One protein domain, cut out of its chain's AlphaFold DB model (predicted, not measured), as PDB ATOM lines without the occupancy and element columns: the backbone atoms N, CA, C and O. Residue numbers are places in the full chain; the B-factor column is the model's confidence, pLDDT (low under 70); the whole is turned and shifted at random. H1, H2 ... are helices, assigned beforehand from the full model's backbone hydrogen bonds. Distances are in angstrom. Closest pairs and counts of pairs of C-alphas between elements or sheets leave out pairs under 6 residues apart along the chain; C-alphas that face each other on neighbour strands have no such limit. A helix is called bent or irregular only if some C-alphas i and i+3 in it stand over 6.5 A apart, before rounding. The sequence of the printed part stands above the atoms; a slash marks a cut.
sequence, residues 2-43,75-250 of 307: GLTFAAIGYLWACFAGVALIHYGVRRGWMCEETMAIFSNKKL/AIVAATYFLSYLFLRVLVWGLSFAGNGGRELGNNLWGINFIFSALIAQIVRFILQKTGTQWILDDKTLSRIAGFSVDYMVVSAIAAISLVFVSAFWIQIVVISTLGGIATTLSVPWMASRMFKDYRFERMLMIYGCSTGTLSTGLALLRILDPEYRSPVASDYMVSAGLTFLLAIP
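This is residues 2 to 43 and 75 to 250 of the 307 residues of an uncharacterized protein of Treponema sp (UniProt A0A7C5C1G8). The long helix H7, sharply kinked near its start, lies side by side with H1, H8 and H9 in a four-helix bundle, the larger of two lobes. The smaller lobe is H3, H4 and H5, with H10 as a bridge that packs on H8 at its start and on H5 farther along; H6 runs loosely from the H5 side back to the start of H1, and little H2 lies near the far end of H1. The printed part has 218 residues with ten named helices, H1 to H10 in order along the chain, and no named strand, and its class is all helix. It is compact, with a radius of gyration of the C-alphas of 19.1 A and spans of 56 by 55 by 33 A.

Find C-alpha 163 at (-53.370, -9.311, 55.098), where H7, residues 163 to 195, begins; it ends 40.2 A away. H7 has a kink of 82 degrees near residue 170 and is irregular there, with C-alphas 168 and 171 8.5 A apart. Go back to C-alpha 2 at (-55.276, -13.284, 67.577) for H1, residues 2 to 27, 35.2 A long. H8 is residues 200 to 212, 18.1 A, and H9 is residues 215 to 225, 16.0 A. H2, residues 32 to 38, measures 10.2 A. Look next at H3, residues 75 to 98, 35.2 A, then H4, residues 100 to 110, 16.1 A, and H5, residues 113 to 130, 25.7 A. H6 is residues 139 to 159, 30.0 A. H10, residues 233 to 250, is 26.9 A long and ends at C-alpha 250, (-56.998, -16.937, 87.206); it has a kink of 31 degrees near residue 243 and is irregular, with C-alphas 247 and 250 7.3 A apart.

Start in the bundle, the group of helices H1, H7, H8 and H9. H7, with residues 181 to 193 alone, touches H8, closest at the C-alphas of Ala 192 and Met 204, 5.3 A; the two form a helical hairpin at a shallow tilt of 20 degrees. H8 and H9 are a hairpin too, closest at the C-alphas of Gly 209 and Gly 218, 3.8 A, at a tilt of 33 degrees, only just shallow. H1 touches H8 with residues 6 to 17 alone, the C-alphas of Gly 9 and Thr 212 being closest at 4.7 A, opposite ways at a shallow 22 degrees. H1 also touches H7, C-alphas of Trp 12 and Gly 181 at 6.5 A, and H9, C-alphas of Ala 13 and Thr 217 at 6.5 A. H7 and H9 are apart. Moving outward, H10 touches H8 at the C-alphas of Val 233 and Arg 203, 5.9 A, and H5 at those of Gly 242 and Ile 115, 6.3 A. H5 touches H3 at a steep tilt of 59 degrees, the C-alphas of Ser 117 and Ser 84 being closest at 5.1 A. H3 and H4 are a hairpin, closest at the C-alphas of Val 92 and Gly 106, 4.6 A. H6 touches H1 with residues 157 to 158 alone, closest at the C-alphas of Ile 158 and Ala 7, 6.3 A. H2 is close to but not clearly touching H1, the C-alphas of Met 35 and Val 25 being closest at 6.8 A. In H1, H5, H6 and H8 every O i to N i+4 pair is within hydrogen-bond range; the figures are 2 of 3 in H2, 18 of 20 in H3, 6 of 7 in H4, 24 of 29 in H7, 5 of 7 in H9 and 12 of 14 in H10.

The two C-alphas farthest apart are those of Lys 41 and Gly 99, 60.2 A. Residues 44 to 74 are not printed, and C-alphas 43 and 75 stand 32.5 A apart across that cut. Of the links that are printed whole, none is long. Look for pLDDT under 70 at residues 32 to 33, 35 to 43 and 228 to 229; the mean of the printed part is 85.1.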
ATOM      1  N   GLY A   2     -54.592 -12.077  67.073       76.12
ATOM      2  CA  GLY A   2     -55.276 -13.284  67.577       76.12
ATOM      3  C   GLY A   2     -56.032 -14.081  66.504       76.12
ATOM      4  O   GLY A   2     -55.816 -15.279  66.372       76.12
ATOM      5  N   LEU A   3     -56.821 -13.403  65.660       75.12
ATOM      6  CA  LEU A   3     -57.541 -14.037  64.542       75.12
ATOM      7  C   LEU A   3     -56.606 -14.734  63.537       75.12
ATOM      8  O   LEU A   3     -56.926 -15.804  63.035       75.12
ATOM      9  N   THR A   4     -55.422 -14.170  63.280       80.38
ATOM     10  CA  THR A   4     -54.423 -14.772  62.384       80.38
ATOM     11  C   THR A   4     -53.848 -16.060  62.969       80.38
ATOM     12  O   THR A   4     -53.739 -17.056  62.261       80.38
ATOM     13  N   PHE A   5     -53.521 -16.064  64.267       83.12
ATOM     14  CA  PHE A   5     -53.087 -17.282  64.955       83.12
ATOM     15  C   PHE A   5     -54.194 -18.339  64.983       83.12
ATOM     16  O   PHE A   5     -53.900 -19.507  64.755       83.12
ATOM     17  N   ALA A   6     -55.453 -17.936  65.181       79.56
ATOM     18  CA  ALA A   6     -56.592 -18.849  65.134       79.56
ATOM     19  C   ALA A   6     -56.761 -19.491  63.745       79.56
ATOM     20  O   ALA A   6     -56.966 -20.698  63.648       79.56
ATOM     21  N   ALA A   7     -56.608 -18.714  62.670       79.69
ATOM     22  CA  ALA A   7     -56.677 -19.231  61.307       79.69
ATOM     23  C   ALA A   7     -55.535 -20.211  60.988       79.69
ATOM     24  O   ALA A   7     -55.776 -21.282  60.440       79.69
ATOM     25  N   ILE A   8     -54.293 -19.891  61.359       85.56
ATOM     26  CA  ILE A   8     -53.157 -20.805  61.143       85.56
ATOM     27  C   ILE A   8     -53.294 -22.062  62.003       85.56
ATOM     28  O   ILE A   8     -52.997 -23.162  61.545       85.56
ATOM     29  N   GLY A   9     -53.779 -21.916  63.233       87.44
ATOM     30  CA  GLY A   9     -54.117 -23.043  64.088       87.44
ATOM     31  C   GLY A   9     -55.160 -23.963  63.442       87.44
ATOM     32  O   GLY A   9     -54.966 -25.176  63.391       87.44
ATOM     33  N   TYR A  10     -56.212 -23.392  62.849       83.81
ATOM     34  CA  TYR A  10     -57.189 -24.153  62.070       83.81
ATOM     35  C   TYR A  10     -56.520 -24.953  60.936       83.81
ATOM     36  O   TYR A  10     -56.821 -26.132  60.756       83.81
ATOM     37  N   LEU A  11     -55.542 -24.372  60.228       86.00
ATOM     38  CA  LEU A  11     -54.759 -25.105  59.221       86.00
ATOM     39  C   LEU A  11     -53.962 -26.268  59.840       86.00
ATOM     40  O   LEU A  11     -53.933 -27.354  59.264       86.00
ATOM     41  N   TRP A  12     -53.360 -26.091  61.022       90.56
ATOM     42  CA  TRP A  12     -52.718 -27.190  61.763       90.56
ATOM     43  C   TRP A  12     -53.710 -28.296  62.141       90.56
ATOM     44  O   TRP A  12     -53.379 -29.480  62.025       90.56
ATOM     45  N   ALA A  13     -54.928 -27.938  62.552       88.12
ATOM     46  CA  ALA A  13     -55.979 -28.907  62.840       88.12
ATOM     47  C   ALA A  13     -56.319 -29.732  61.588       88.12
ATOM     48  O   ALA A  13     -56.314 -30.959  61.641       88.12
ATOM     49  N   CYS A  14     -56.533 -29.075  60.445       84.75
ATOM     50  CA  CYS A  14     -56.877 -29.745  59.193       84.75
ATOM     51  C   CYS A  14     -55.727 -30.594  58.641       84.75
ATOM     52  O   CYS A  14     -55.896 -31.788  58.419       84.75
ATOM     53  N   PHE A  15     -54.547 -30.011  58.417       89.19
ATOM     54  CA  PHE A  15     -53.456 -30.718  57.746       89.19
ATOM     55  C   PHE A  15     -52.753 -31.701  58.675       89.19
ATOM     56  O   PHE A  15     -52.663 -32.892  58.370       89.19
ATOM     57  N   ALA A  16     -52.265 -31.227  59.821       91.88
ATOM     58  CA  ALA A  16     -51.526 -32.084  60.736       91.88
ATOM     59  C   ALA A  16     -52.455 -33.036  61.502       91.88
ATOM     60  O   ALA A  16     -52.048 -34.163  61.765       91.88
ATOM     61  N   GLY A  17     -53.710 -32.657  61.777       89.25
ATOM     62  CA  GLY A  17     -54.699 -33.583  62.344       89.25
ATOM     63  C   GLY A  17     -55.026 -34.738  61.397       89.25
ATOM     64  O   GLY A  17     -54.963 -35.894  61.807       89.25
ATOM     65  N   VAL A  18     -55.265 -34.470  60.108       87.75
ATOM     66  CA  VAL A  18     -55.485 -35.539  59.114       87.75
ATOM     67  C   VAL A  18     -54.222 -36.383  58.904       87.75
ATOM     68  O   VAL A  18     -54.304 -37.611  58.826       87.75
ATOM     69  N   ALA A  19     -53.036 -35.765  58.875       89.75
ATOM     70  CA  ALA A  19     -51.775 -36.504  58.817       89.75
ATOM     71  C   ALA A  19     -51.588 -37.422  60.037       89.75
ATOM     72  O   ALA A  19     -51.130 -38.557  59.891       89.75
ATOM     73  N   LEU A  20     -51.989 -36.965  61.226       90.19
ATOM     74  CA  LEU A  20     -51.954 -37.738  62.463       90.19
ATOM     75  C   LEU A  20     -52.936 -38.916  62.429       90.19
ATOM     76  O   LEU A  20     -52.573 -40.008  62.863       90.19
ATOM     77  N   ILE A  21     -54.130 -38.732  61.852       88.31
ATOM     78  CA  ILE A  21     -55.080 -39.824  61.583       88.31
ATOM     79  C   ILE A  21     -54.416 -40.881  60.709       88.31
ATOM     80  O   ILE A  21     -54.310 -42.040  61.108       88.31
ATOM     81  N   HIS A  22     -53.891 -40.478  59.551       86.44
ATOM     82  CA  HIS A  22     -53.242 -41.394  58.618       86.44
ATOM     83  C   HIS A  22     -52.039 -42.117  59.248       86.44
ATOM     84  O   HIS A  22     -51.852 -43.320  59.045       86.44
ATOM     85  N   TYR A  23     -51.242 -41.413  60.053       87.56
ATOM     86  CA  TYR A  23     -50.132 -42.008  60.792       87.56
ATOM     87  C   TYR A  23     -50.610 -43.017  61.848       87.56
ATOM     88  O   TYR A  23     -50.048 -44.112  61.948       87.56
ATOM     89  N   GLY A  24     -51.677 -42.689  62.580       85.56
ATOM     90  CA  GLY A  24     -52.321 -43.565  63.559       85.56
ATOM     91  C   GLY A  24     -52.887 -44.842  62.936       85.56
ATOM     92  O   GLY A  24     -52.665 -45.922  63.488       85.56
ATOM     93  N   VAL A  25     -53.517 -44.746  61.754       84.31
ATOM     94  CA  VAL A  25     -53.973 -45.909  60.964       84.31
ATOM     95  C   VAL A  25     -52.785 -46.817  60.643       84.31
ATOM     96  O   VAL A  25     -52.789 -47.997  60.979       84.31
ATOM     97  N   ARG A  26     -51.712 -46.269  60.052       82.56
ATOM     98  CA  ARG A  26     -50.538 -47.064  59.640       82.56
ATOM     99  C   ARG A  26     -49.817 -47.745  60.804       82.56
ATOM    100  O   ARG A  26     -49.183 -48.778  60.610       82.56
ATOM    101  N   ARG A  27     -49.852 -47.151  61.999       83.00
ATOM    102  CA  ARG A  27     -49.157 -47.658  63.193       83.00
ATOM    103  C   ARG A  27     -50.037 -48.523  64.103       83.00
ATOM    104  O   ARG A  27     -49.505 -49.054  65.082       83.00
ATOM    105  N   GLY A  28     -51.327 -48.668  63.794       81.44
ATOM    106  CA  GLY A  28     -52.283 -49.436  64.597       81.44
ATOM    107  C   GLY A  28     -52.543 -48.807  65.968       81.44
ATOM    108  O   GLY A  28     -52.445 -49.482  66.986       81.44
ATOM    109  N   TRP A  29     -52.768 -47.491  66.015       82.62
ATOM    110  CA  TRP A  29     -53.070 -46.767  67.264       82.62
ATOM    111  C   TRP A  29     -54.542 -46.842  67.676       82.62
ATOM    112  O   TRP A  29     -54.875 -46.501  68.811       82.62
ATOM    113  N   MET A  30     -55.395 -47.269  66.748       82.00
ATOM    114  CA  MET A  30     -56.842 -47.368  66.887       82.00
ATOM    115  C   MET A  30     -57.282 -48.800  67.193       82.00
ATOM    116  O   MET A  30     -56.582 -49.753  66.853       82.00
ATOM    117  N   CYS A  31     -58.456 -48.938  67.808       71.31
ATOM    118  CA  CYS A  31     -59.114 -50.228  67.997       71.31
ATOM    119  C   CYS A  31     -59.500 -50.857  66.646       71.31
ATOM    120  O   CYS A  31     -59.680 -50.148  65.652       71.31
ATOM    121  N   GLU A  32     -59.658 -52.182  66.613       68.88
ATOM    122  CA  GLU A  32     -59.991 -52.924  65.387       68.88
ATOM    123  C   GLU A  32     -61.287 -52.435  64.724       68.88
ATOM    124  O   GLU A  32     -61.329 -52.306  63.501       68.88
ATOM    125  N   GLU A  33     -62.306 -52.073  65.510       69.31
ATOM    126  CA  GLU A  33     -63.567 -51.516  64.997       69.31
ATOM    127  C   GLU A  33     -63.349 -50.209  64.221       69.31
ATOM    128  O   GLU A  33     -63.793 -50.081  63.078       69.31
ATOM    129  N   THR A  34     -62.593 -49.261  64.783       70.06
ATOM    130  CA  THR A  34     -62.276 -47.983  64.129       70.06
ATOM    131  C   THR A  34     -61.374 -48.192  62.900       70.06
ATOM    132  O   THR A  34     -61.493 -47.487  61.900       70.06
ATOM    133  N   MET A  35     -60.496 -49.200  62.919       69.56
ATOM    134  CA  MET A  35     -59.653 -49.567  61.772       69.56
ATOM    135  C   MET A  35     -60.447 -50.205  60.619       69.56
ATOM    136  O   MET A  35     -60.115 -49.997  59.444       69.56
ATOM    137  N   ALA A  36     -61.518 -50.944  60.923       66.31
ATOM    138  CA  ALA A  36     -62.406 -51.530  59.918       66.31
ATOM    139  C   ALA A  36     -63.138 -50.453  59.097       66.31
ATOM    140  O   ALA A  36     -63.355 -50.635  57.897       66.31
ATOM    141  N   ILE A  37     -63.435 -49.300  59.711       67.06
ATOM    142  CA  ILE A  37     -64.029 -48.132  59.043       67.06
ATOM    143  C   ILE A  37     -63.114 -47.656  57.901       67.06
ATOM    144  O   ILE A  37     -63.548 -47.591  56.753       67.06
ATOM    145  N   PHE A  38     -61.823 -47.426  58.163       65.12
ATOM    146  CA  PHE A  38     -60.867 -46.965  57.139       65.12
ATOM    147  C   PHE A  38     -60.534 -48.000  56.060       65.12
ATOM    148  O   PHE A  38     -60.085 -47.636  54.973       65.12
ATOM    149  N   SER A  39     -60.760 -49.283  56.337       61.94
ATOM    150  CA  SER A  39     -60.573 -50.363  55.358       61.94
ATOM    151  C   SER A  39     -61.679 -50.377  54.291       61.94
ATOM    152  O   SER A  39     -61.542 -51.008  53.240       61.94
ATOM    153  N   ASN A  40     -62.774 -49.650  54.527       63.25
ATOM    154  CA  ASN A  40     -63.880 -49.524  53.595       63.25
ATOM    155  C   ASN A  40     -63.592 -48.420  52.558       63.25
ATOM    156  O   ASN A  40     -63.680 -47.227  52.852       63.25
ATOM    157  N   LYS A  41     -63.292 -48.817  51.309       55.94
ATOM    158  CA  LYS A  41     -63.005 -47.906  50.174       55.94
ATOM    159  C   LYS A  41     -64.051 -46.793  49.976       55.94
ATOM    160  O   LYS A  41     -63.718 -45.759  49.401       55.94
ATOM    161  N   LYS A  42     -65.281 -46.978  50.470       57.50
ATOM    162  CA  LYS A  42     -66.399 -46.020  50.393       57.50
ATOM    163  C   LYS A  42     -66.110 -44.663  51.043       57.50
ATOM    164  O   LYS A  42     -66.624 -43.652  50.582       57.50
ATOM    165  N   LEU A  43     -65.274 -44.618  52.082       56.69
ATOM    166  CA  LEU A  43     -64.937 -43.362  52.765       56.69
ATOM    167  C   LEU A  43     -63.908 -42.518  52.007       56.69
ATOM    168  O   LEU A  43     -63.821 -41.317  52.236       56.69
ATOM    169  N   ALA A  75     -84.722 -22.469  64.703       94.31
ATOM    170  CA  ALA A  75     -85.299 -21.596  65.718       94.31
ATOM    171  C   ALA A  75     -84.878 -22.001  67.139       94.31
ATOM    172  O   ALA A  75     -84.516 -21.130  67.928       94.31
ATOM    173  N   ILE A  76     -84.842 -23.299  67.466       94.31
ATOM    174  CA  ILE A  76     -84.365 -23.774  68.778       94.31
ATOM    175  C   ILE A  76     -82.883 -23.450  68.987       94.31
ATOM    176  O   ILE A  76     -82.504 -22.979  70.064       94.31
ATOM    177  N   VAL A  77     -82.036 -23.657  67.975       94.06
ATOM    178  CA  VAL A  77     -80.610 -23.294  68.046       94.06
ATOM    179  C   VAL A  77     -80.449 -21.784  68.245       94.06
ATOM    180  O   VAL A  77     -79.719 -21.357  69.143       94.06
ATOM    181  N   ALA A  78     -81.177 -20.965  67.479       95.00
ATOM    182  CA  ALA A  78     -81.147 -19.508  67.603       95.00
ATOM    183  C   ALA A  78     -81.660 -19.023  68.970       95.00
ATOM    184  O   ALA A  78     -81.039 -18.158  69.589       95.00
ATOM    185  N   ALA A  79     -82.744 -19.611  69.484       95.69
ATOM    186  CA  ALA A  79     -83.290 -19.301  70.802       95.69
ATOM    187  C   ALA A  79     -82.309 -19.675  71.923       95.69
ATOM    188  O   ALA A  79     -82.107 -18.901  72.858       95.69
ATOM    189  N   THR A  80     -81.640 -20.823  71.801       94.69
ATOM    190  CA  THR A  80     -80.613 -21.275  72.751       94.69
ATOM    191  C   THR A  80     -79.422 -20.315  72.765       94.69
ATOM    192  O   THR A  80     -78.953 -19.913  73.833       94.69
ATOM    193  N   TYR A  81     -78.964 -19.877  71.589       93.62
ATOM    194  CA  TYR A  81     -77.918 -18.861  71.473       93.62
ATOM    195  C   TYR A  81     -78.354 -17.513  72.066       93.62
ATOM    196  O   TYR A  81     -77.590 -16.880  72.796       93.62
ATOM    197  N   PHE A  82     -79.595 -17.091  71.820       95.62
ATOM    198  CA  PHE A  82     -80.146 -15.865  72.394       95.62
ATOM    199  C   PHE A  82     -80.207 -15.922  73.929       95.62
ATOM    200  O   PHE A  82     -79.797 -14.971  74.594       95.62
ATOM    201  N   LEU A  83     -80.622 -17.055  74.506       95.94
ATOM    202  CA  LEU A  83     -80.561 -17.282  75.954       95.94
ATOM    203  C   LEU A  83     -79.123 -17.199  76.481       95.94
ATOM    204  O   LEU A  83     -78.894 -16.572  77.513       95.94
ATOM    205  N   SER A  84     -78.149 -17.769  75.765       94.38
ATOM    206  CA  SER A  84     -76.725 -17.643  76.111       94.38
ATOM    207  C   SER A  84     -76.251 -16.198  76.104       94.38
ATOM    208  O   SER A  84     -75.543 -15.784  77.020       94.38
ATOM    209  N   TYR A  85     -76.648 -15.421  75.099       94.00
ATOM    210  CA  TYR A  85     -76.317 -14.003  75.012       94.00
ATOM    211  C   TYR A  85     -76.903 -13.213  76.191       94.00
ATOM    212  O   TYR A  85     -76.190 -12.434  76.828       94.00
ATOM    213  N   LEU A  86     -78.181 -13.434  76.522       95.38
ATOM    214  CA  LEU A  86     -78.823 -12.790  77.670       95.38
ATOM    215  C   LEU A  86     -78.157 -13.189  78.987       95.38
ATOM    216  O   LEU A  86     -77.855 -12.315  79.800       95.38
ATOM    217  N   PHE A  87     -77.883 -14.479  79.175       94.38
ATOM    218  CA  PHE A  87     -77.194 -14.988  80.355       94.38
ATOM    219  C   PHE A  87     -75.828 -14.322  80.528       94.38
ATOM    220  O   PHE A  87     -75.541 -13.768  81.590       94.38
ATOM    221  N   LEU A  88     -75.009 -14.306  79.473       92.38
ATOM    222  CA  LEU A  88     -73.687 -13.694  79.519       92.38
ATOM    223  C   LEU A  88     -73.776 -12.188  79.794       92.38
ATOM    224  O   LEU A  88     -73.007 -11.664  80.594       92.38
ATOM    225  N   ARG A  89     -74.753 -11.489  79.206       92.94
ATOM    226  CA  ARG A  89     -74.972 -10.059  79.451       92.94
ATOM    227  C   ARG A  89     -75.338  -9.767  80.907       92.94
ATOM    228  O   ARG A  89     -74.788  -8.832  81.486       92.94
ATOM    229  N   VAL A  90     -76.229 -10.563  81.501       93.50
ATOM    230  CA  VAL A  90     -76.601 -10.450  82.923       93.50
ATOM    231  C   VAL A  90     -75.401 -10.754  83.818       93.50
ATOM    232  O   VAL A  90     -75.152 -10.029  84.778       93.50
ATOM    233  N   LEU A  91     -74.616 -11.775  83.478       90.88
ATOM    234  CA  LEU A  91     -73.426 -12.158  84.230       90.88
ATOM    235  C   LEU A  91     -72.345 -11.065  84.194       90.88
ATOM    236  O   LEU A  91     -71.795 -10.709  85.234       90.88
ATOM    237  N   VAL A  92     -72.084 -10.476  83.024       90.25
ATOM    238  CA  VAL A  92     -71.161  -9.339  82.856       90.25
ATOM    239  C   VAL A  92     -71.648  -8.117  83.633       90.25
ATOM    240  O   VAL A  92     -70.855  -7.445  84.292       90.25
ATOM    241  N   TRP A  93     -72.954  -7.841  83.598       91.00
ATOM    242  CA  TRP A  93     -73.550  -6.771  84.390       91.00
ATOM    243  C   TRP A  93     -73.366  -7.012  85.896       91.00
ATOM    244  O   TRP A  93     -72.910  -6.113  86.599       91.00
ATOM    245  N   GLY A  94     -73.596  -8.235  86.383       90.00
ATOM    246  CA  GLY A  94     -73.340  -8.620  87.775       90.00
ATOM    247  C   GLY A  94     -71.867  -8.478  88.178       90.00
ATOM    248  O   GLY A  94     -71.545  -7.911  89.219       90.00
ATOM    249  N   LEU A  95     -70.952  -8.917  87.311       87.94
ATOM    250  CA  LEU A  95     -69.507  -8.778  87.510       87.94
ATOM    251  C   LEU A  95     -69.050  -7.318  87.533       87.94
ATOM    252  O   LEU A  95     -68.071  -6.994  88.202       87.94
ATOM    253  N   SER A  96     -69.757  -6.417  86.849       87.38
ATOM    254  CA  SER A  96     -69.399  -4.996  86.819       87.38
ATOM    255  C   SER A  96     -69.468  -4.314  88.195       87.38
ATOM    256  O   SER A  96     -68.786  -3.307  88.402       87.38
ATOM    257  N   PHE A  97     -70.217  -4.892  89.144       89.56
ATOM    258  CA  PHE A  97     -70.280  -4.443  90.537       89.56
ATOM    259  C   PHE A  97     -69.041  -4.830  91.357       89.56
ATOM    260  O   PHE A  97     -68.764  -4.196  92.369       89.56
ATOM    261  N   ALA A  98     -68.247  -5.807  90.907       84.75
ATOM    262  CA  ALA A  98     -67.012  -6.235  91.571       84.75
ATOM    263  C   ALA A  98     -65.796  -5.331  91.253       84.75
ATOM    264  O   ALA A  98     -64.646  -5.710  91.486       84.75
ATOM    265  N   GLY A  99     -66.025  -4.135  90.701       86.12
ATOM    266  CA  GLY A  99     -64.984  -3.165  90.358       86.12
ATOM    267  C   GLY A  99     -64.273  -3.451  89.028       86.12
ATOM    268  O   GLY A  99     -64.781  -4.159  88.157       86.12
ATOM    269  N   ASN A 100     -63.081  -2.870  88.846       81.69
ATOM    270  CA  ASN A 100     -62.351  -2.921  87.570       81.69
ATOM    271  C   ASN A 100     -61.981  -4.351  87.140       81.69
ATOM    272  O   ASN A 100     -62.121  -4.678  85.965       81.69
ATOM    273  N   GLY A 101     -61.597  -5.220  88.084       78.62
ATOM    274  CA  GLY A 101     -61.295  -6.625  87.785       78.62
ATOM    275  C   GLY A 101     -62.513  -7.402  87.281       78.62
ATOM    276  O   GLY A 101     -62.393  -8.213  86.367       78.62
ATOM    277  N   GLY A 102     -63.706  -7.106  87.807       81.56
ATOM    278  CA  GLY A 102     -64.954  -7.707  87.338       81.56
ATOM    279  C   GLY A 102     -65.345  -7.260  85.926       81.56
ATOM    280  O   GLY A 102     -65.788  -8.079  85.122       81.56
ATOM    281  N   ARG A 103     -65.109  -5.988  85.574       83.81
ATOM    282  CA  ARG A 103     -65.327  -5.481  84.205       83.81
ATOM    283  C   ARG A 103     -64.360  -6.099  83.196       83.81
ATOM    284  O   ARG A 103     -64.789  -6.501  82.117       83.81
ATOM    285  N   GLU A 104     -63.079  -6.205  83.547       80.88
ATOM    286  CA  GLU A 104     -62.082  -6.878  82.706       80.88
ATOM    287  C   GLU A 104     -62.417  -8.362  82.525       80.88
ATOM    288  O   GLU A 104     -62.399  -8.856  81.396       80.88
ATOM    289  N   LEU A 105     -62.810  -9.052  83.603       81.06
ATOM    290  CA  LEU A 105     -63.280 -10.432  83.522       81.06
ATOM    291  C   LEU A 105     -64.474 -10.535  82.575       81.06
ATOM    292  O   LEU A 105     -64.419 -11.315  81.634       81.06
ATOM    293  N   GLY A 106     -65.507  -9.710  82.769       85.44
ATOM    294  CA  GLY A 106     -66.696  -9.688  81.921       85.44
ATOM    295  C   GLY A 106     -66.374  -9.505  80.433       85.44
ATOM    296  O   GLY A 106     -66.905 -10.237  79.600       85.44
ATOM    297  N   ASN A 107     -65.450  -8.603  80.093       84.50
ATOM    298  CA  ASN A 107     -64.975  -8.434  78.716       84.50
ATOM    299  C   ASN A 107     -64.267  -9.688  78.187       84.50
ATOM    300  O   ASN A 107     -64.512 -10.100  77.054       84.50
ATOM    301  N   ASN A 108     -63.437 -10.332  79.007       83.94
ATOM    302  CA  ASN A 108     -62.759 -11.567  78.621       83.94
ATOM    303  C   ASN A 108     -63.745 -12.735  78.434       83.94
ATOM    304  O   ASN A 108     -63.524 -13.577  77.564       83.94
ATOM    305  N   LEU A 109     -64.855 -12.773  79.187       86.25
ATOM    306  CA  LEU A 109     -65.880 -13.818  79.054       86.25
ATOM    307  C   LEU A 109     -66.575 -13.808  77.685       86.25
ATOM    308  O   LEU A 109     -66.952 -14.870  77.192       86.25
ATOM    309  N   TRP A 110     -66.681 -12.648  77.027       85.06
ATOM    310  CA  TRP A 110     -67.178 -12.569  75.647       85.06
ATOM    311  C   TRP A 110     -66.297 -13.334  74.659       85.06
ATOM    312  O   TRP A 110     -66.820 -13.987  73.755       85.06
ATOM    313  N   GLY A 111     -64.976 -13.326  74.861       78.94
ATOM    314  CA  GLY A 111     -64.027 -14.071  74.026       78.94
ATOM    315  C   GLY A 111     -64.179 -15.593  74.116       78.94
ATOM    316  O   GLY A 111     -63.730 -16.312  73.229       78.94
ATOM    317  N   ILE A 112     -64.848 -16.089  75.159       78.81
ATOM    318  CA  ILE A 112     -65.083 -17.516  75.421       78.81
ATOM    319  C   ILE A 112     -66.580 -17.842  75.540       78.81
ATOM    320  O   ILE A 112     -66.964 -18.818  76.186       78.81
ATOM    321  N   ASN A 113     -67.438 -17.053  74.881       85.62
ATOM    322  CA  ASN A 113     -68.896 -17.221  74.904       85.62
ATOM    323  C   ASN A 113     -69.348 -18.657  74.567       85.62
ATOM    324  O   ASN A 113     -70.346 -19.129  75.101       85.62
ATOM    325  N   PHE A 114     -68.588 -19.386  73.746       80.12
ATOM    326  CA  PHE A 114     -68.900 -20.770  73.377       80.12
ATOM    327  C   PHE A 114     -69.094 -21.703  74.591       80.12
ATOM    328  O   PHE A 114     -69.914 -22.616  74.520       80.12
ATOM    329  N   ILE A 115     -68.394 -21.466  75.710       82.56
ATOM    330  CA  ILE A 115     -68.532 -22.263  76.944       82.56
ATOM    331  C   ILE A 115     -69.902 -22.018  77.579       82.56
ATOM    332  O   ILE A 115     -70.594 -22.961  77.964       82.56
ATOM    333  N   PHE A 116     -70.323 -20.756  77.640       86.50
ATOM    334  CA  PHE A 116     -71.637 -20.377  78.148       86.50
ATOM    335  C   PHE A 116     -72.751 -20.873  77.228       86.50
ATOM    336  O   PHE A 116     -73.746 -21.404  77.713       86.50
ATOM    337  N   SER A 117     -72.552 -20.806  75.909       88.88
ATOM    338  CA  SER A 117     -73.499 -21.363  74.940       88.88
ATOM    339  C   SER A 117     -73.652 -22.875  75.095       88.88
ATOM    340  O   SER A 117     -74.776 -23.369  75.081       88.88
ATOM    341  N   ALA A 118     -72.557 -23.605  75.324       84.06
ATOM    342  CA  ALA A 118     -72.600 -25.037  75.615       84.06
ATOM    343  C   ALA A 118     -73.346 -25.345  76.925       84.06
ATOM    344  O   ALA A 118     -74.161 -26.266  76.968       84.06
ATOM    345  N   LEU A 119     -73.110 -24.559  77.983       86.62
ATOM    346  CA  LEU A 119     -73.797 -24.710  79.267       86.62
ATOM    347  C   LEU A 119     -75.305 -24.467  79.131       86.62
ATOM    348  O   LEU A 119     -76.104 -25.277  79.596       86.62
ATOM    349  N   ILE A 120     -75.699 -23.389  78.454       92.25
ATOM    350  CA  ILE A 120     -77.109 -23.080  78.207       92.25
ATOM    351  C   ILE A 120     -77.760 -24.146  77.327       92.25
ATOM    352  O   ILE A 120     -78.864 -24.582  77.643       92.25
ATOM    353  N   ALA A 121     -77.081 -24.638  76.288       89.62
ATOM    354  CA  ALA A 121     -77.587 -25.740  75.472       89.62
ATOM    355  C   ALA A 121     -77.843 -27.005  76.306       89.62
ATOM    356  O   ALA A 121     -78.870 -27.662  76.132       89.62
ATOM    357  N   GLN A 122     -76.965 -27.313  77.265       86.94
ATOM    358  CA  GLN A 122     -77.161 -28.443  78.172       86.94
ATOM    359  C   GLN A 122     -78.348 -28.229  79.121       86.94
ATOM    360  O   GLN A 122     -79.103 -29.167  79.374       86.94
ATOM    361  N   ILE A 123     -78.558 -27.003  79.610       90.94
ATOM    362  CA  ILE A 123     -79.740 -26.653  80.411       90.94
ATOM    363  C   ILE A 123     -81.016 -26.804  79.579       90.94
ATOM    364  O   ILE A 123     -81.969 -27.423  80.042       90.94
ATOM    365  N   VAL A 124     -81.035 -26.297  78.343       93.38
ATOM    366  CA  VAL A 124     -82.180 -26.443  77.429       93.38
ATOM    367  C   VAL A 124     -82.480 -27.921  77.180       93.38
ATOM    368  O   VAL A 124     -83.624 -28.346  77.328       93.38
ATOM    369  N   ARG A 125     -81.454 -28.736  76.899       89.69
ATOM    370  CA  ARG A 125     -81.602 -30.189  76.738       89.69
ATOM    371  C   ARG A 125     -82.175 -30.852  77.991       89.69
ATOM    372  O   ARG A 125     -83.082 -31.673  77.885       89.69
ATOM    373  N   PHE A 126     -81.678 -30.483  79.169       90.19
ATOM    374  CA  PHE A 126     -82.172 -31.002  80.443       90.19
ATOM    375  C   PHE A 126     -83.640 -30.626  80.693       90.19
ATOM    376  O   PHE A 126     -84.417 -31.460  81.155       90.19
ATOM    377  N   ILE A 127     -84.044 -29.399  80.353       94.25
ATOM    378  CA  ILE A 127     -85.442 -28.962  80.451       94.25
ATOM    379  C   ILE A 127     -86.321 -29.806  79.523       94.25
ATOM    380  O   ILE A 127     -87.306 -30.360  79.995       94.25
ATOM    381  N   LEU A 128     -85.927 -29.985  78.257       93.44
ATOM    382  CA  LEU A 128     -86.668 -30.807  77.288       93.44
ATOM    383  C   LEU A 128     -86.806 -32.272  77.730       93.44
ATOM    384  O   LEU A 128     -87.836 -32.906  77.504       93.44
ATOM    385  N   GLN A 129     -85.776 -32.809  78.385       91.44
ATOM    386  CA  GLN A 129     -85.818 -34.135  79.003       91.44
ATOM    387  C   GLN A 129     -86.825 -34.199  80.146       91.44
ATOM    388  O   GLN A 129     -87.614 -35.138  80.226       91.44
ATOM    389  N   LYS A 130     -86.823 -33.191  81.022       93.56
ATOM    390  CA  LYS A 130     -87.737 -33.114  82.165       93.56
ATOM    391  C   LYS A 130     -89.190 -32.914  81.751       93.56
ATOM    392  O   LYS A 130     -90.069 -33.450  82.416       93.56
ATOM    393  N   THR A 131     -89.441 -32.185  80.668       94.19
ATOM    394  CA  THR A 131     -90.786 -31.981  80.114       94.19
ATOM    395  C   THR A 131     -91.245 -33.127  79.213       94.19
ATOM    396  O   THR A 131     -92.388 -33.121  78.773       94.19
ATOM    397  N   GLY A 132     -90.382 -34.109  78.920       91.00
ATOM    398  CA  GLY A 132     -90.700 -35.223  78.024       91.00
ATOM    399  C   GLY A 132     -90.830 -34.822  76.548       91.00
ATOM    400  O   GLY A 132     -91.325 -35.604  75.744       91.00
ATOM    401  N   THR A 133     -90.376 -33.623  76.172       91.56
ATOM    402  CA  THR A 133     -90.484 -33.064  74.813       91.56
ATOM    403  C   THR A 133     -89.180 -33.174  74.020       91.56
ATOM    404  O   THR A 133     -89.024 -32.520  72.993       91.56
ATOM    405  N   GLN A 134     -88.223 -33.993  74.472       88.38
ATOM    406  CA  GLN A 134     -86.962 -34.215  73.751       88.38
ATOM    407  C   GLN A 134     -87.193 -34.794  72.343       88.38
ATOM    408  O   GLN A 134     -86.425 -34.480  71.442       88.38
ATOM    409  N   TRP A 135     -88.249 -35.589  72.139       88.25
ATOM    410  CA  TRP A 135     -88.547 -36.247  70.858       88.25
ATOM    411  C   TRP A 135     -88.781 -35.276  69.688       88.25
ATOM    412  O   TRP A 135     -88.694 -35.684  68.537       88.25
ATOM    413  N   ILE A 136     -89.058 -33.998  69.967       90.56
ATOM    414  CA  ILE A 136     -89.255 -32.969  68.935       90.56
ATOM    415  C   ILE A 136     -87.911 -32.579  68.277       90.56
ATOM    416  O   ILE A 136     -87.889 -31.960  67.214       90.56
ATOM    417  N   LEU A 137     -86.779 -32.941  68.893       90.88
ATOM    418  CA  LEU A 137     -85.443 -32.731  68.345       90.88
ATOM    419  C   LEU A 137     -84.903 -34.000  67.680       90.88
ATOM    420  O   LEU A 137     -84.785 -35.042  68.320       90.88
ATOM    421  N   ASP A 138     -84.492 -33.865  66.423       90.00
ATOM    422  CA  ASP A 138     -83.760 -34.870  65.662       90.00
ATOM    423  C   ASP A 138     -82.253 -34.564  65.661       90.00
ATOM    424  O   ASP A 138     -81.779 -33.554  65.121       90.00
ATOM    425  N   ASP A 139     -81.475 -35.483  66.235       84.44
ATOM    426  CA  ASP A 139     -80.020 -35.366  66.364       84.44
ATOM    427  C   ASP A 139     -79.316 -35.288  64.998       84.44
ATOM    428  O   ASP A 139     -78.287 -34.615  64.858       84.44
ATOM    429  N   LYS A 140     -79.866 -35.931  63.959       84.44
ATOM    430  CA  LYS A 140     -79.280 -35.903  62.608       84.44
ATOM    431  C   LYS A 140     -79.440 -34.530  61.960       84.44
ATOM    432  O   LYS A 140     -78.477 -34.009  61.389       84.44
ATOM    433  N   THR A 141     -80.613 -33.913  62.094       89.31
ATOM    434  CA  THR A 141     -80.873 -32.544  61.631       89.31
ATOM    435  C   THR A 141     -80.002 -31.537  62.382       89.31
ATOM    436  O   THR A 141     -79.314 -30.731  61.746       89.31
ATOM    437  N   LEU A 142     -79.915 -31.637  63.713       87.69
ATOM    438  CA  LEU A 142     -79.019 -30.796  64.518       87.69
ATOM    439  C   LEU A 142     -77.545 -30.962  64.116       87.69
ATOM    440  O   LEU A 142     -76.824 -29.970  63.987       87.69
ATOM    441  N   SER A 143     -77.102 -32.188  63.829       80.69
ATOM    442  CA  SER A 143     -75.738 -32.468  63.359       80.69
ATOM    443  C   SER A 143     -75.429 -31.834  61.997       80.69
ATOM    444  O   SER A 143     -74.285 -31.460  61.725       80.69
ATOM    445  N   ARG A 144     -76.431 -31.682  61.123       83.25
ATOM    446  CA  ARG A 144     -76.282 -30.984  59.834       83.25
ATOM    447  C   ARG A 144     -76.213 -29.475  60.004       83.25
ATOM    448  O   ARG A 144     -75.338 -28.861  59.400       83.25
ATOM    449  N   ILE A 145     -77.067 -28.901  60.853       88.81
ATOM    450  CA  ILE A 145     -77.002 -27.476  61.219       88.81
ATOM    451  C   ILE A 145     -75.631 -27.159  61.828       88.81
ATOM    452  O   ILE A 145     -75.005 -26.165  61.453       88.81
ATOM    453  N   ALA A 146     -75.128 -28.026  62.711       81.12
ATOM    454  CA  ALA A 146     -73.790 -27.903  63.272       81.12
ATOM    455  C   ALA A 146     -72.721 -27.949  62.171       81.12
ATOM    456  O   ALA A 146     -71.886 -27.054  62.113       81.12
ATOM    457  N   GLY A 147     -72.784 -28.926  61.258       75.75
ATOM    458  CA  GLY A 147     -71.860 -29.022  60.121       75.75
ATOM    459  C   GLY A 147     -71.825 -27.751  59.266       75.75
ATOM    460  O   GLY A 147     -70.760 -27.175  59.076       75.75
ATOM    461  N   PHE A 148     -72.992 -27.259  58.843       84.81
ATOM    462  CA  PHE A 148     -73.105 -26.012  58.080       84.81
ATOM    463  C   PHE A 148     -72.553 -24.799  58.849       84.81
ATOM    464  O   PHE A 148     -71.840 -23.970  58.286       84.81
ATOM    465  N   SER A 149     -72.846 -24.703  60.149       84.62
ATOM    466  CA  SER A 149     -72.351 -23.608  60.995       84.62
ATOM    467  C   SER A 149     -70.826 -23.631  61.128       84.62
ATOM    468  O   SER A 149     -70.198 -22.572  61.128       84.62
ATOM    469  N   VAL A 150     -70.225 -24.824  61.218       74.12
ATOM    470  CA  VAL A 150     -68.766 -25.005  61.236       74.12
ATOM    471  C   VAL A 150     -68.164 -24.520  59.920       74.12
ATOM    472  O   VAL A 150     -67.244 -23.709  59.955       74.12
ATOM    473  N   ASP A 151     -68.711 -24.926  58.774       75.06
ATOM    474  CA  ASP A 151     -68.213 -24.494  57.460       75.06
ATOM    475  C   ASP A 151     -68.292 -22.965  57.296       75.06
ATOM    476  O   ASP A 151     -67.319 -22.319  56.899       75.06
ATOM    477  N   TYR A 152     -69.415 -22.358  57.693       84.81
ATOM    478  CA  TYR A 152     -69.584 -20.903  57.673       84.81
ATOM    479  C   TYR A 152     -68.583 -20.179  58.588       84.81
ATOM    480  O   TYR A 152     -68.005 -19.155  58.206       84.81
ATOM    481  N   MET A 153     -68.341 -20.715  59.788       80.06
ATOM    482  CA  MET A 153     -67.352 -20.183  60.728       80.06
ATOM    483  C   MET A 153     -65.943 -20.215  60.124       80.06
ATOM    484  O   MET A 153     -65.198 -19.249  60.273       80.06
ATOM    485  N   VAL A 154     -65.583 -21.287  59.416       71.62
ATOM    486  CA  VAL A 154     -64.268 -21.443  58.775       71.62
ATOM    487  C   VAL A 154     -64.072 -20.419  57.667       71.62
ATOM    488  O   VAL A 154     -63.061 -19.716  57.658       71.62
ATOM    489  N   VAL A 155     -65.058 -20.273  56.777       82.56
ATOM    490  CA  VAL A 155     -65.017 -19.257  55.715       82.56
ATOM    491  C   VAL A 155     -64.904 -17.856  56.320       82.56
ATOM    492  O   VAL A 155     -64.054 -17.071  55.899       82.56
ATOM    493  N   SER A 156     -65.692 -17.561  57.357       82.81
ATOM    494  CA  SER A 156     -65.657 -16.273  58.060       82.81
ATOM    495  C   SER A 156     -64.304 -16.011  58.729       82.81
ATOM    496  O   SER A 156     -63.788 -14.896  58.664       82.81
ATOM    497  N   ALA A 157     -63.697 -17.028  59.345       74.81
ATOM    498  CA  ALA A 157     -62.391 -16.916  59.989       74.81
ATOM    499  C   ALA A 157     -61.278 -16.621  58.976       74.81
ATOM    500  O   ALA A 157     -60.428 -15.773  59.244       74.81
ATOM    501  N   ILE A 158     -61.307 -17.272  57.808       75.62
ATOM    502  CA  ILE A 158     -60.366 -17.013  56.709       75.62
ATOM    503  C   ILE A 158     -60.579 -15.601  56.147       75.62
ATOM    504  O   ILE A 158     -59.612 -14.862  55.957       75.62
ATOM    505  N   ALA A 159     -61.834 -15.191  55.944       82.75
ATOM    506  CA  ALA A 159     -62.177 -13.862  55.443       82.75
ATOM    507  C   ALA A 159     -61.783 -12.728  56.411       82.75
ATOM    508  O   ALA A 159     -61.460 -11.627  55.972       82.75
ATOM    509  N   ALA A 160     -61.767 -12.987  57.722       80.75
ATOM    510  CA  ALA A 160     -61.397 -12.008  58.747       80.75
ATOM    511  C   ALA A 160     -59.876 -11.770  58.878       80.75
ATOM    512  O   ALA A 160     -59.446 -10.914  59.662       80.75
ATOM    513  N   ILE A 161     -59.032 -12.517  58.156       77.06
ATOM    514  CA  ILE A 161     -57.573 -12.367  58.228       77.06
ATOM    515  C   ILE A 161     -57.154 -11.030  57.600       77.06
ATOM    516  O   ILE A 161     -57.269 -10.814  56.397       77.06
ATOM    517  N   SER A 162     -56.572 -10.138  58.406       77.75
ATOM    518  CA  SER A 162     -55.984  -8.896  57.894       77.75
ATOM    519  C   SER A 162     -54.624  -9.150  57.237       77.75
ATOM    520  O   SER A 162     -53.616  -9.319  57.929       77.75
ATOM    521  N   LEU A 163     -54.589  -9.124  55.900       78.75
ATOM    522  CA  LEU A 163     -53.370  -9.311  55.098       78.75
ATOM    523  C   LEU A 163     -52.271  -8.288  55.430       78.75
ATOM    524  O   LEU A 163     -51.092  -8.634  55.437       78.75
ATOM    525  N   VAL A 164     -52.655  -7.057  55.786       80.38
ATOM    526  CA  VAL A 164     -51.721  -5.994  56.193       80.38
ATOM    527  C   VAL A 164     -50.928  -6.418  57.433       80.38
ATOM    528  O   VAL A 164     -49.700  -6.377  57.427       80.38
ATOM    529  N   PHE A 165     -51.604  -6.915  58.473       76.06
ATOM    530  CA  PHE A 165     -50.931  -7.384  59.689       76.06
ATOM    531  C   PHE A 165     -50.087  -8.635  59.456       76.06
ATOM    532  O   PHE A 165     -49.004  -8.746  60.028       76.06
ATOM    533  N   VAL A 166     -50.563  -9.565  58.621       80.38
ATOM    534  CA  VAL A 166     -49.780 -10.759  58.278       80.38
ATOM    535  C   VAL A 166     -48.471 -10.345  57.620       80.38
ATOM    536  O   VAL A 166     -47.424 -10.813  58.047       80.38
ATOM    537  N   SER A 167     -48.501  -9.414  56.663       82.81
ATOM    538  CA  SER A 167     -47.289  -8.961  55.969       82.81
ATOM    539  C   SER A 167     -46.263  -8.293  56.894       82.81
ATOM    540  O   SER A 167     -45.065  -8.483  56.711       82.81
ATOM    541  N   ALA A 168     -46.714  -7.580  57.931       87.12
ATOM    542  CA  ALA A 168     -45.829  -6.902  58.876       87.12
ATOM    543  C   ALA A 168     -45.156  -7.856  59.884       87.12
ATOM    544  O   ALA A 168     -44.042  -7.587  60.329       87.12
ATOM    545  N   PHE A 169     -45.814  -8.965  60.245       86.56
ATOM    546  CA  PHE A 169     -45.367  -9.868  61.319       86.56
ATOM    547  C   PHE A 169     -45.253 -11.341  60.893       86.56
ATOM    548  O   PHE A 169     -45.315 -12.244  61.732       86.56
ATOM    549  N   TRP A 170     -45.124 -11.614  59.592       86.81
ATOM    550  CA  TRP A 170     -45.203 -12.977  59.057       86.81
ATOM    551  C   TRP A 170     -44.155 -13.910  59.672       86.81
ATOM    552  O   TRP A 170     -44.478 -15.052  59.991       86.81
ATOM    553  N   ILE A 171     -42.933 -13.421  59.916       91.50
ATOM    554  CA  ILE A 171     -41.848 -14.210  60.517       91.50
ATOM    555  C   ILE A 171     -42.243 -14.662  61.924       91.50
ATOM    556  O   ILE A 171     -42.195 -15.849  62.235       91.50
ATOM    557  N   GLN A 172     -42.673 -13.729  62.775       90.00
ATOM    558  CA  GLN A 172     -43.040 -14.011  64.164       90.00
ATOM    559  C   GLN A 172     -44.243 -14.954  64.221       90.00
ATOM    560  O   GLN A 172     -44.267 -15.890  65.020       90.00
ATOM    561  N   ILE A 173     -45.223 -14.732  63.344       88.56
ATOM    562  CA  ILE A 173     -46.414 -15.568  63.232       88.56
ATOM    563  C   ILE A 173     -46.032 -16.998  62.835       88.56
ATOM    564  O   ILE A 173     -46.448 -17.942  63.504       88.56
ATOM    565  N   VAL A 174     -45.221 -17.176  61.787       89.88
ATOM    566  CA  VAL A 174     -44.798 -18.499  61.304       89.88
ATOM    567  C   VAL A 174     -43.972 -19.227  62.359       89.88
ATOM    568  O   VAL A 174     -44.248 -20.390  62.639       89.88
ATOM    569  N   VAL A 175     -43.013 -18.556  62.997       93.69
ATOM    570  CA  VAL A 175     -42.160 -19.179  64.019       93.69
ATOM    571  C   VAL A 175     -42.990 -19.642  65.216       93.69
ATOM    572  O   VAL A 175     -42.924 -20.813  65.587       93.69
ATOM    573  N   ILE A 176     -43.817 -18.763  65.793       92.06
ATOM    574  CA  ILE A 176     -44.613 -19.096  66.985       92.06
ATOM    575  C   ILE A 176     -45.657 -20.170  66.662       92.06
ATOM    576  O   ILE A 176     -45.800 -21.131  67.417       92.06
ATOM    577  N   SER A 177     -46.364 -20.041  65.534       91.25
ATOM    578  CA  SER A 177     -47.376 -21.027  65.137       91.25
ATOM    579  C   SER A 177     -46.766 -22.388  64.813       91.25
ATOM    580  O   SER A 177     -47.348 -23.405  65.178       91.25
ATOM    581  N   THR A 178     -45.583 -22.435  64.197       92.75
ATOM    582  CA  THR A 178     -44.901 -23.697  63.885       92.75
ATOM    583  C   THR A 178     -44.378 -24.369  65.146       92.75
ATOM    584  O   THR A 178     -44.599 -25.563  65.332       92.75
ATOM    585  N   LEU A 179     -43.740 -23.619  66.050       94.75
ATOM    586  CA  LEU A 179     -43.274 -24.161  67.328       94.75
ATOM    587  C   LEU A 179     -44.442 -24.671  68.182       94.75
ATOM    588  O   LEU A 179     -44.375 -25.783  68.702       94.75
ATOM    589  N   GLY A 180     -45.526 -23.895  68.282       92.56
ATOM    590  CA  GLY A 180     -46.740 -24.293  68.997       92.56
ATOM    591  C   GLY A 180     -47.440 -25.492  68.355       92.56
ATOM    592  O   GLY A 180     -47.836 -26.422  69.058       92.56
ATOM    593  N   GLY A 181     -47.534 -25.510  67.024       91.75
ATOM    594  CA  GLY A 181     -48.089 -26.615  66.247       91.75
ATOM    595  C   GLY A 181     -47.324 -27.911  66.491       91.75
ATOM    596  O   GLY A 181     -47.907 -28.876  66.972       91.75
ATOM    597  N   ILE A 182     -46.001 -27.901  66.293       93.75
ATOM    598  CA  ILE A 182     -45.129 -29.060  66.546       93.75
ATOM    599  C   ILE A 182     -45.233 -29.518  68.004       93.75
ATOM    600  O   ILE A 182     -45.408 -30.712  68.259       93.75
ATOM    601  N   ALA A 183     -45.162 -28.594  68.966       93.88
ATOM    602  CA  ALA A 183     -45.290 -28.934  70.378       93.88
ATOM    603  C   ALA A 183     -46.627 -29.633  70.668       93.88
ATOM    604  O   ALA A 183     -46.651 -30.641  71.373       93.88
ATOM    605  N   THR A 184     -47.725 -29.162  70.075       93.12
ATOM    606  CA  THR A 184     -49.063 -29.753  70.235       93.12
ATOM    607  C   THR A 184     -49.155 -31.120  69.554       93.12
ATOM    608  O   THR A 184     -49.630 -32.079  70.161       93.12
ATOM    609  N   THR A 185     -48.638 -31.257  68.328       92.44
ATOM    610  CA  THR A 185     -48.626 -32.523  67.575       92.44
ATOM    611  C   THR A 185     -47.792 -33.604  68.261       92.44
ATOM    612  O   THR A 185     -48.108 -34.783  68.127       92.44
ATOM    613  N   LEU A 186     -46.757 -33.241  69.023       91.50
ATOM    614  CA  LEU A 186     -45.952 -34.203  69.779       91.50
ATOM    615  C   LEU A 186     -46.530 -34.502  71.169       91.50
ATOM    616  O   LEU A 186     -46.599 -35.663  71.572       91.50
ATOM    617  N   SER A 187     -46.946 -33.470  71.907       90.75
ATOM    618  CA  SER A 187     -47.401 -33.609  73.297       90.75
ATOM    619  C   SER A 187     -48.782 -34.248  73.407       90.75
ATOM    620  O   SER A 187     -48.964 -35.134  74.241       90.75
ATOM    621  N   VAL A 188     -49.743 -33.869  72.558       92.88
ATOM    622  CA  VAL A 188     -51.131 -34.335  72.687       92.88
ATOM    623  C   VAL A 188     -51.250 -35.849  72.485       92.88
ATOM    624  O   VAL A 188     -51.808 -36.500  73.369       92.88
ATOM    625  N   PRO A 189     -50.685 -36.471  71.428       91.06
ATOM    626  CA  PRO A 189     -50.738 -37.928  71.286       91.06
ATOM    627  C   PRO A 189     -50.012 -38.659  72.418       91.06
ATOM    628  O   PRO A 189     -50.490 -39.677  72.935       91.06
ATOM    629  N   TRP A 190     -48.880 -38.105  72.857       89.75
ATOM    630  CA  TRP A 190     -48.082 -38.682  73.931       89.75
ATOM    631  C   TRP A 190     -48.829 -38.670  75.273       89.75
ATOM    632  O   TRP A 190     -48.881 -39.695  75.960       89.75
ATOM    633  N   MET A 191     -49.466 -37.554  75.625       88.56
ATOM    634  CA  MET A 191     -50.246 -37.423  76.855       88.56
ATOM    635  C   MET A 191     -51.552 -38.217  76.780       88.56
ATOM    636  O   MET A 191     -51.862 -38.967  77.706       88.56
ATOM    637  N   ALA A 192     -52.299 -38.089  75.680       89.44
ATOM    638  CA  ALA A 192     -53.622 -38.688  75.534       89.44
ATOM    639  C   ALA A 192     -53.572 -40.218  75.558       89.44
ATOM    640  O   ALA A 192     -54.397 -40.834  76.232       89.44
ATOM    641  N   SER A 193     -52.565 -40.835  74.922       87.44
ATOM    642  CA  SER A 193     -52.376 -42.282  75.050       87.44
ATOM    643  C   SER A 193     -52.231 -42.679  76.518       87.44
ATOM    644  O   SER A 193     -52.959 -43.534  76.999       87.44
ATOM    645  N   ARG A 194     -51.359 -42.047  77.297       86.62
ATOM    646  CA  ARG A 194     -51.082 -42.470  78.686       86.62
ATOM    647  C   ARG A 194     -52.202 -42.161  79.674       86.62
ATOM    648  O   ARG A 194     -52.363 -42.891  80.652       86.62
ATOM    649  N   MET A 195     -52.950 -41.092  79.422       87.12
ATOM    650  CA  MET A 195     -53.976 -40.593  80.331       87.12
ATOM    651  C   MET A 195     -55.304 -41.338  80.187       87.12
ATOM    652  O   MET A 195     -55.907 -41.711  81.192       87.12
ATOM    653  N   PHE A 196     -55.753 -41.581  78.955       87.19
ATOM    654  CA  PHE A 196     -57.047 -42.213  78.708       87.19
ATOM    655  C   PHE A 196     -56.942 -43.740  78.655       87.19
ATOM    656  O   PHE A 196     -55.907 -44.309  78.294       87.19
ATOM    657  N   LYS A 197     -58.036 -44.412  79.025       83.50
ATOM    658  CA  LYS A 197     -58.161 -45.878  78.975       83.50
ATOM    659  C   LYS A 197     -59.145 -46.332  77.901       83.50
ATOM    660  O   LYS A 197     -58.932 -47.376  77.303       83.50
ATOM    661  N   ASP A 198     -60.163 -45.527  77.649       86.62
ATOM    662  CA  ASP A 198     -61.233 -45.711  76.677       86.62
ATOM    663  C   ASP A 198     -61.114 -44.679  75.547       86.62
ATOM    664  O   ASP A 198     -60.617 -43.573  75.777       86.62
ATOM    665  N   TYR A 199     -61.541 -45.048  74.331       86.88
ATOM    666  CA  TYR A 199     -61.591 -44.172  73.147       86.88
ATOM    667  C   TYR A 199     -60.350 -43.265  73.000       86.88
ATOM    668  O   TYR A 199     -60.446 -42.057  72.774       86.88
ATOM    669  N   ARG A 200     -59.155 -43.829  73.247       89.62
ATOM    670  CA  ARG A 200     -57.913 -43.056  73.456       89.62
ATOM    671  C   ARG A 200     -57.602 -42.181  72.248       89.62
ATOM    672  O   ARG A 200     -57.167 -41.044  72.414       89.62
ATOM    673  N   PHE A 201     -57.808 -42.720  71.049       90.06
ATOM    674  CA  PHE A 201     -57.481 -42.046  69.801       90.06
ATOM    675  C   PHE A 201     -58.532 -40.986  69.440       90.06
ATOM    676  O   PHE A 201     -58.173 -39.870  69.077       90.06
ATOM    677  N   GLU A 202     -59.813 -41.277  69.650       90.25
ATOM    678  CA  GLU A 202     -60.932 -40.348  69.475       90.25
ATOM    679  C   GLU A 202     -60.810 -39.149  70.431       90.25
ATOM    680  O   GLU A 202     -60.873 -37.993  70.006       90.25
ATOM    681  N   ARG A 203     -60.538 -39.405  71.722       92.25
ATOM    682  CA  ARG A 203     -60.284 -38.362  72.734       92.25
ATOM    683  C   ARG A 203     -59.039 -37.543  72.402       92.25
ATOM    684  O   ARG A 203     -59.042 -36.327  72.581       92.25
ATOM    685  N   MET A 204     -57.988 -38.191  71.898       94.06
ATOM    686  CA  MET A 204     -56.777 -37.514  71.441       94.06
ATOM    687  C   MET A 204     -57.072 -36.543  70.296       94.06
ATOM    688  O   MET A 204     -56.665 -35.388  70.389       94.06
ATOM    689  N   LEU A 205     -57.802 -36.971  69.258       92.69
ATOM    690  CA  LEU A 205     -58.152 -36.102  68.130       92.69
ATOM    691  C   LEU A 205     -59.036 -34.936  68.557       92.69
ATOM    692  O   LEU A 205     -58.808 -33.811  68.112       92.69
ATOM    693  N   MET A 206     -60.000 -35.194  69.444       91.94
ATOM    694  CA  MET A 206     -60.854 -34.152  70.001       91.94
ATOM    695  C   MET A 206     -60.012 -33.075  70.701       91.94
ATOM    696  O   MET A 206     -60.140 -31.890  70.401       91.94
ATOM    697  N   ILE A 207     -59.091 -33.480  71.582       93.50
ATOM    698  CA  ILE A 207     -58.201 -32.551  72.294       93.50
ATOM    699  C   ILE A 207     -57.251 -31.848  71.324       93.50
ATOM    700  O   ILE A 207     -57.111 -30.633  71.401       93.50
ATOM    701  N   TYR A 208     -56.637 -32.578  70.391       94.56
ATOM    702  CA  TYR A 208     -55.714 -32.016  69.408       94.56
ATOM    703  C   TYR A 208     -56.389 -30.941  68.552       94.56
ATOM    704  O   TYR A 208     -55.852 -29.842  68.394       94.56
ATOM    705  N   GLY A 209     -57.588 -31.230  68.040       91.25
ATOM    706  CA  GLY A 209     -58.370 -30.279  67.258       91.25
ATOM    707  C   GLY A 209     -58.769 -29.052  68.072       91.25
ATOM    708  O   GLY A 209     -58.674 -27.940  67.561       91.25
ATOM    709  N   CYS A 210     -59.138 -29.215  69.344       90.38
ATOM    710  CA  CYS A 210     -59.435 -28.086  70.227       90.38
ATOM    711  C   CYS A 210     -58.197 -27.251  70.585       90.38
ATOM    712  O   CYS A 210     -58.302 -26.034  70.680       90.38
ATOM    713  N   SER A 211     -57.032 -27.877  70.772       90.44
ATOM    714  CA  SER A 211     -55.773 -27.183  71.081       90.44
ATOM    715  C   SER A 211     -55.199 -26.431  69.884       90.44
ATOM    716  O   SER A 211     -54.542 -25.410  70.062       90.44
ATOM    717  N   THR A 212     -55.430 -26.932  68.670       89.88
ATOM    718  CA  THR A 212     -54.976 -26.280  67.435       89.88
ATOM    719  C   THR A 212     -56.008 -25.309  66.868       89.88
ATOM    720  O   THR A 212     -55.627 -24.404  66.146       89.88
ATOM    721  N   GLY A 213     -57.286 -25.408  67.227       85.50
ATOM    722  CA  GLY A 213     -58.324 -24.486  66.767       85.50
ATOM    723  C   GLY A 213     -59.332 -24.150  67.859       85.50
ATOM    724  O   GLY A 213     -59.034 -23.418  68.799       85.50
ATOM    725  N   THR A 214     -60.557 -24.636  67.702       82.81
ATOM    726  CA  THR A 214     -61.648 -24.459  68.667       82.81
ATOM    727  C   THR A 214     -62.405 -25.774  68.859       82.81
ATOM    728  O   THR A 214     -62.063 -26.802  68.280       82.81
ATOM    729  N   LEU A 215     -63.480 -25.758  69.649       82.25
ATOM    730  CA  LEU A 215     -64.350 -26.926  69.810       82.25
ATOM    731  C   LEU A 215     -64.820 -27.502  68.460       82.25
ATOM    732  O   LEU A 215     -64.886 -28.716  68.289       82.25
ATOM    733  N   SER A 216     -65.090 -26.633  67.484       76.06
ATOM    734  CA  SER A 216     -65.536 -27.025  66.143       76.06
ATOM    735  C   SER A 216     -64.513 -27.872  65.377       76.06
ATOM    736  O   SER A 216     -64.900 -28.841  64.730       76.06
ATOM    737  N   THR A 217     -63.216 -27.563  65.470       84.75
ATOM    738  CA  THR A 217     -62.153 -28.348  64.821       84.75
ATOM    739  C   THR A 217     -61.942 -29.682  65.510       84.75
ATOM    740  O   THR A 217     -61.722 -30.682  64.831       84.75
ATOM    741  N   GLY A 218     -62.058 -29.720  66.841       88.00
ATOM    742  CA  GLY A 218     -62.085 -30.973  67.599       88.00
ATOM    743  C   GLY A 218     -63.209 -31.892  67.125       88.00
ATOM    744  O   GLY A 218     -62.954 -33.038  66.756       88.00
ATOM    745  N   LEU A 219     -64.435 -31.363  67.047       83.88
ATOM    746  CA  LEU A 219     -65.602 -32.107  66.570       83.88
ATOM    747  C   LEU A 219     -65.450 -32.547  65.107       83.88
ATOM    748  O   LEU A 219     -65.763 -33.688  64.783       83.88
ATOM    749  N   ALA A 220     -64.912 -31.689  64.236       82.12
ATOM    750  CA  ALA A 220     -64.675 -32.026  62.833       82.12
ATOM    751  C   ALA A 220     -63.692 -33.197  62.667       82.12
ATOM    752  O   ALA A 220     -63.956 -34.102  61.876       82.12
ATOM    753  N   LEU A 221     -62.592 -33.218  63.430       86.94
ATOM    754  CA  LEU A 221     -61.646 -34.340  63.420       86.94
ATOM    755  C   LEU A 221     -62.257 -35.607  64.025       86.94
ATOM    756  O   LEU A 221     -62.070 -36.691  63.479       86.94
ATOM    757  N   LEU A 222     -63.013 -35.476  65.120       86.75
ATOM    758  CA  LEU A 222     -63.709 -36.598  65.746       86.75
ATOM    759  C   LEU A 222     -64.711 -37.243  64.782       86.75
ATOM    760  O   LEU A 222     -64.762 -38.464  64.690       86.75
ATOM    761  N   ARG A 223     -65.435 -36.437  63.998       81.00
ATOM    762  CA  ARG A 223     -66.433 -36.900  63.025       81.00
ATOM    763  C   ARG A 223     -65.859 -37.812  61.936       81.00
ATOM    764  O   ARG A 223     -66.603 -38.574  61.331       81.00
ATOM    765  N   ILE A 224     -64.551 -37.753  61.676       81.12
ATOM    766  CA  ILE A 224     -63.886 -38.671  60.737       81.12
ATOM    767  C   ILE A 224     -63.905 -40.106  61.283       81.12
ATOM    768  O   ILE A 224     -64.052 -41.051  60.512       81.12
ATOM    769  N   LEU A 225     -63.762 -40.265  62.602       80.75
ATOM    770  CA  LEU A 225     -63.779 -41.564  63.281       80.75
ATOM    771  C   LEU A 225     -65.170 -41.961  63.763       80.75
ATOM    772  O   LEU A 225     -65.518 -43.136  63.743       80.75
ATOM    773  N   ASP A 226     -65.950 -40.976  64.195       79.38
ATOM    774  CA  ASP A 226     -67.275 -41.143  64.775       79.38
ATOM    775  C   ASP A 226     -68.270 -40.170  64.115       79.38
ATOM    776  O   ASP A 226     -68.599 -39.122  64.680       79.38
ATOM    777  N   PRO A 227     -68.740 -40.474  62.886       72.31
ATOM    778  CA  PRO A 227     -69.564 -39.556  62.095       72.31
ATOM    779  C   PRO A 227     -70.904 -39.180  62.727       72.31
ATOM    780  O   PRO A 227     -71.468 -38.135  62.387       72.31
ATOM    781  N   GLU A 228     -71.414 -40.047  63.602       67.81
ATOM    782  CA  GLU A 228     -72.702 -39.914  64.287       67.81
ATOM    783  C   GLU A 228     -72.548 -39.517  65.768       67.81
ATOM    784  O   GLU A 228     -73.550 -39.459  66.473       67.81
ATOM    785  N   TYR A 229     -71.325 -39.239  66.244       69.94
ATOM    786  CA  TYR A 229     -71.024 -38.927  67.650       69.94
ATOM    787  C   TYR A 229     -71.605 -39.949  68.646       69.94
ATOM    788  O   TYR A 229     -72.135 -39.582  69.697       69.94
ATOM    789  N   ARG A 230     -71.528 -41.243  68.312       71.88
ATOM    790  CA  ARG A 230     -72.016 -42.333  69.175       71.88
ATOM    791  C   ARG A 230     -71.142 -42.516  70.414       71.88
ATOM    792  O   ARG A 230     -71.627 -42.984  71.443       71.88
ATOM    793  N   SER A 231     -69.857 -42.188  70.314       83.38
ATOM    794  CA  SER A 231     -68.923 -42.253  71.433       83.38
ATOM    795  C   SER A 231     -69.209 -41.137  72.451       83.38
ATOM    796  O   SER A 231     -69.584 -40.022  72.079       83.38
ATOM    797  N   PRO A 232     -68.960 -41.369  73.754       84.19
ATOM    798  CA  PRO A 232     -69.166 -40.350  74.785       84.19
ATOM    799  C   PRO A 232     -68.137 -39.205  74.713       84.19
ATOM    800  O   PRO A 232     -68.178 -38.277  75.518       84.19
ATOM    801  N   VAL A 233     -67.194 -39.237  73.765       87.81
ATOM    802  CA  VAL A 233     -66.059 -38.307  73.693       87.81
ATOM    803  C   VAL A 233     -66.513 -36.856  73.555       87.81
ATOM    804  O   VAL A 233     -66.012 -35.992  74.276       87.81
ATOM    805  N   ALA A 234     -67.471 -36.584  72.665       81.19
ATOM    806  CA  ALA A 234     -67.975 -35.231  72.445       81.19
ATOM    807  C   ALA A 234     -68.699 -34.687  73.690       81.19
ATOM    808  O   ALA A 234     -68.427 -33.564  74.124       81.19
ATOM    809  N   SER A 235     -69.569 -35.497  74.305       79.25
ATOM    810  CA  SER A 235     -70.312 -35.106  75.508       79.25
ATOM    811  C   SER A 235     -69.399 -34.907  76.716       79.25
ATOM    812  O   SER A 235     -69.519 -33.903  77.419       79.25
ATOM    813  N   ASP A 236     -68.449 -35.817  76.931       86.81
ATOM    814  CA  ASP A 236     -67.495 -35.740  78.037       86.81
ATOM    815  C   ASP A 236     -66.607 -34.506  77.910       86.81
ATOM    816  O   ASP A 236     -66.315 -33.836  78.905       86.81
ATOM    817  N   TYR A 237     -66.191 -34.177  76.682       86.88
ATOM    818  CA  TYR A 237     -65.393 -32.987  76.423       86.88
ATOM    819  C   TYR A 237     -66.173 -31.712  76.748       86.88
ATOM    820  O   TYR A 237     -65.617 -30.817  77.378       86.88
ATOM    821  N   MET A 238     -67.457 -31.626  76.387       80.25
ATOM    822  CA  MET A 238     -68.287 -30.460  76.717       80.25
ATOM    823  C   MET A 238     -68.387 -30.231  78.229       80.25
ATOM    824  O   MET A 238     -68.199 -29.107  78.695       80.25
ATOM    825  N   VAL A 239     -68.624 -31.293  79.009       81.31
ATOM    826  CA  VAL A 239     -68.663 -31.200  80.480       81.31
ATOM    827  C   VAL A 239     -67.292 -30.801  81.032       81.31
ATOM    828  O   VAL A 239     -67.183 -29.902  81.871       81.31
ATOM    829  N   SER A 240     -66.229 -31.413  80.512       84.94
ATOM    830  CA  SER A 240     -64.850 -31.130  80.918       84.94
ATOM    831  C   SER A 240     -64.425 -29.695  80.596       84.94
ATOM    832  O   SER A 240     -63.724 -29.076  81.395       84.94
ATOM    833  N   ALA A 241     -64.864 -29.134  79.467       82.81
ATOM    834  CA  ALA A 241     -64.584 -27.754  79.080       82.81
ATOM    835  C   ALA A 241     -65.189 -26.755  80.080       82.81
ATOM    836  O   ALA A 241     -64.519 -25.800  80.469       82.81
ATOM    837  N   GLY A 242     -66.411 -27.017  80.563       78.94
ATOM    838  CA  GLY A 242     -67.054 -26.206  81.602       78.94
ATOM    839  C   GLY A 242     -66.308 -26.236  82.942       78.94
ATOM    840  O   GLY A 242     -66.110 -25.195  83.564       78.94
ATOM    841  N   LEU A 243     -65.826 -27.407  83.371       83.06
ATOM    842  CA  LEU A 243     -65.013 -27.527  84.591       83.06
ATOM    843  C   LEU A 243     -63.634 -26.870  84.433       83.06
ATOM    844  O   LEU A 243     -63.167 -26.160  85.325       83.06
ATOM    845  N   THR A 244     -62.998 -27.070  83.279       84.81
ATOM    846  CA  THR A 244     -61.688 -26.484  82.958       84.81
ATOM    847  C   THR A 244     -61.761 -24.963  82.941       84.81
ATOM    848  O   THR A 244     -60.829 -24.304  83.396       84.81
ATOM    849  N   PHE A 245     -62.880 -24.394  82.485       82.50
ATOM    850  CA  PHE A 245     -63.103 -22.954  82.510       82.50
ATOM    851  C   PHE A 245     -62.968 -22.365  83.918       82.50
ATOM    852  O   PHE A 245     -62.251 -21.381  84.084       82.50
ATOM    853  N   LEU A 246     -63.575 -22.988  84.936       83.12
ATOM    854  CA  LEU A 246     -63.470 -22.520  86.324       83.12
ATOM    855  C   LEU A 246     -62.015 -22.503  86.807       83.12
ATOM    856  O   LEU A 246     -61.572 -21.536  87.426       83.12
ATOM    857  N   LEU A 247     -61.252 -23.543  86.466       86.50
ATOM    858  CA  LEU A 247     -59.824 -23.627  86.781       86.50
ATOM    859  C   LEU A 247     -58.983 -22.632  85.971       86.50
ATOM    860  O   LEU A 247     -57.905 -22.245  86.414       86.50
ATOM    861  N   ALA A 248     -59.454 -22.199  84.801       86.19
ATOM    862  CA  ALA A 248     -58.768 -21.249  83.934       86.19
ATOM    863  C   ALA A 248     -59.028 -19.777  84.298       86.19
ATOM    864  O   ALA A 248     -58.324 -18.913  83.779       86.19
ATOM    865  N   ILE A 249     -59.983 -19.464  85.189       85.06
ATOM    866  CA  ILE A 249     -60.330 -18.078  85.562       85.06
ATOM    867  C   ILE A 249     -59.094 -17.246  85.961       85.06
ATOM    868  O   ILE A 249     -58.918 -16.167  85.387       85.06
ATOM    869  N   PRO A 250     -58.199 -17.704  86.865       85.12
ATOM    870  CA  PRO A 250     -56.998 -16.937  87.206       85.12
ATOM    871  C   PRO A 250     -56.090 -16.655  86.002       85.12
ATOM    872  O   PRO A 250     -55.566 -15.550  85.867       85.12
TER     873      PRO A 250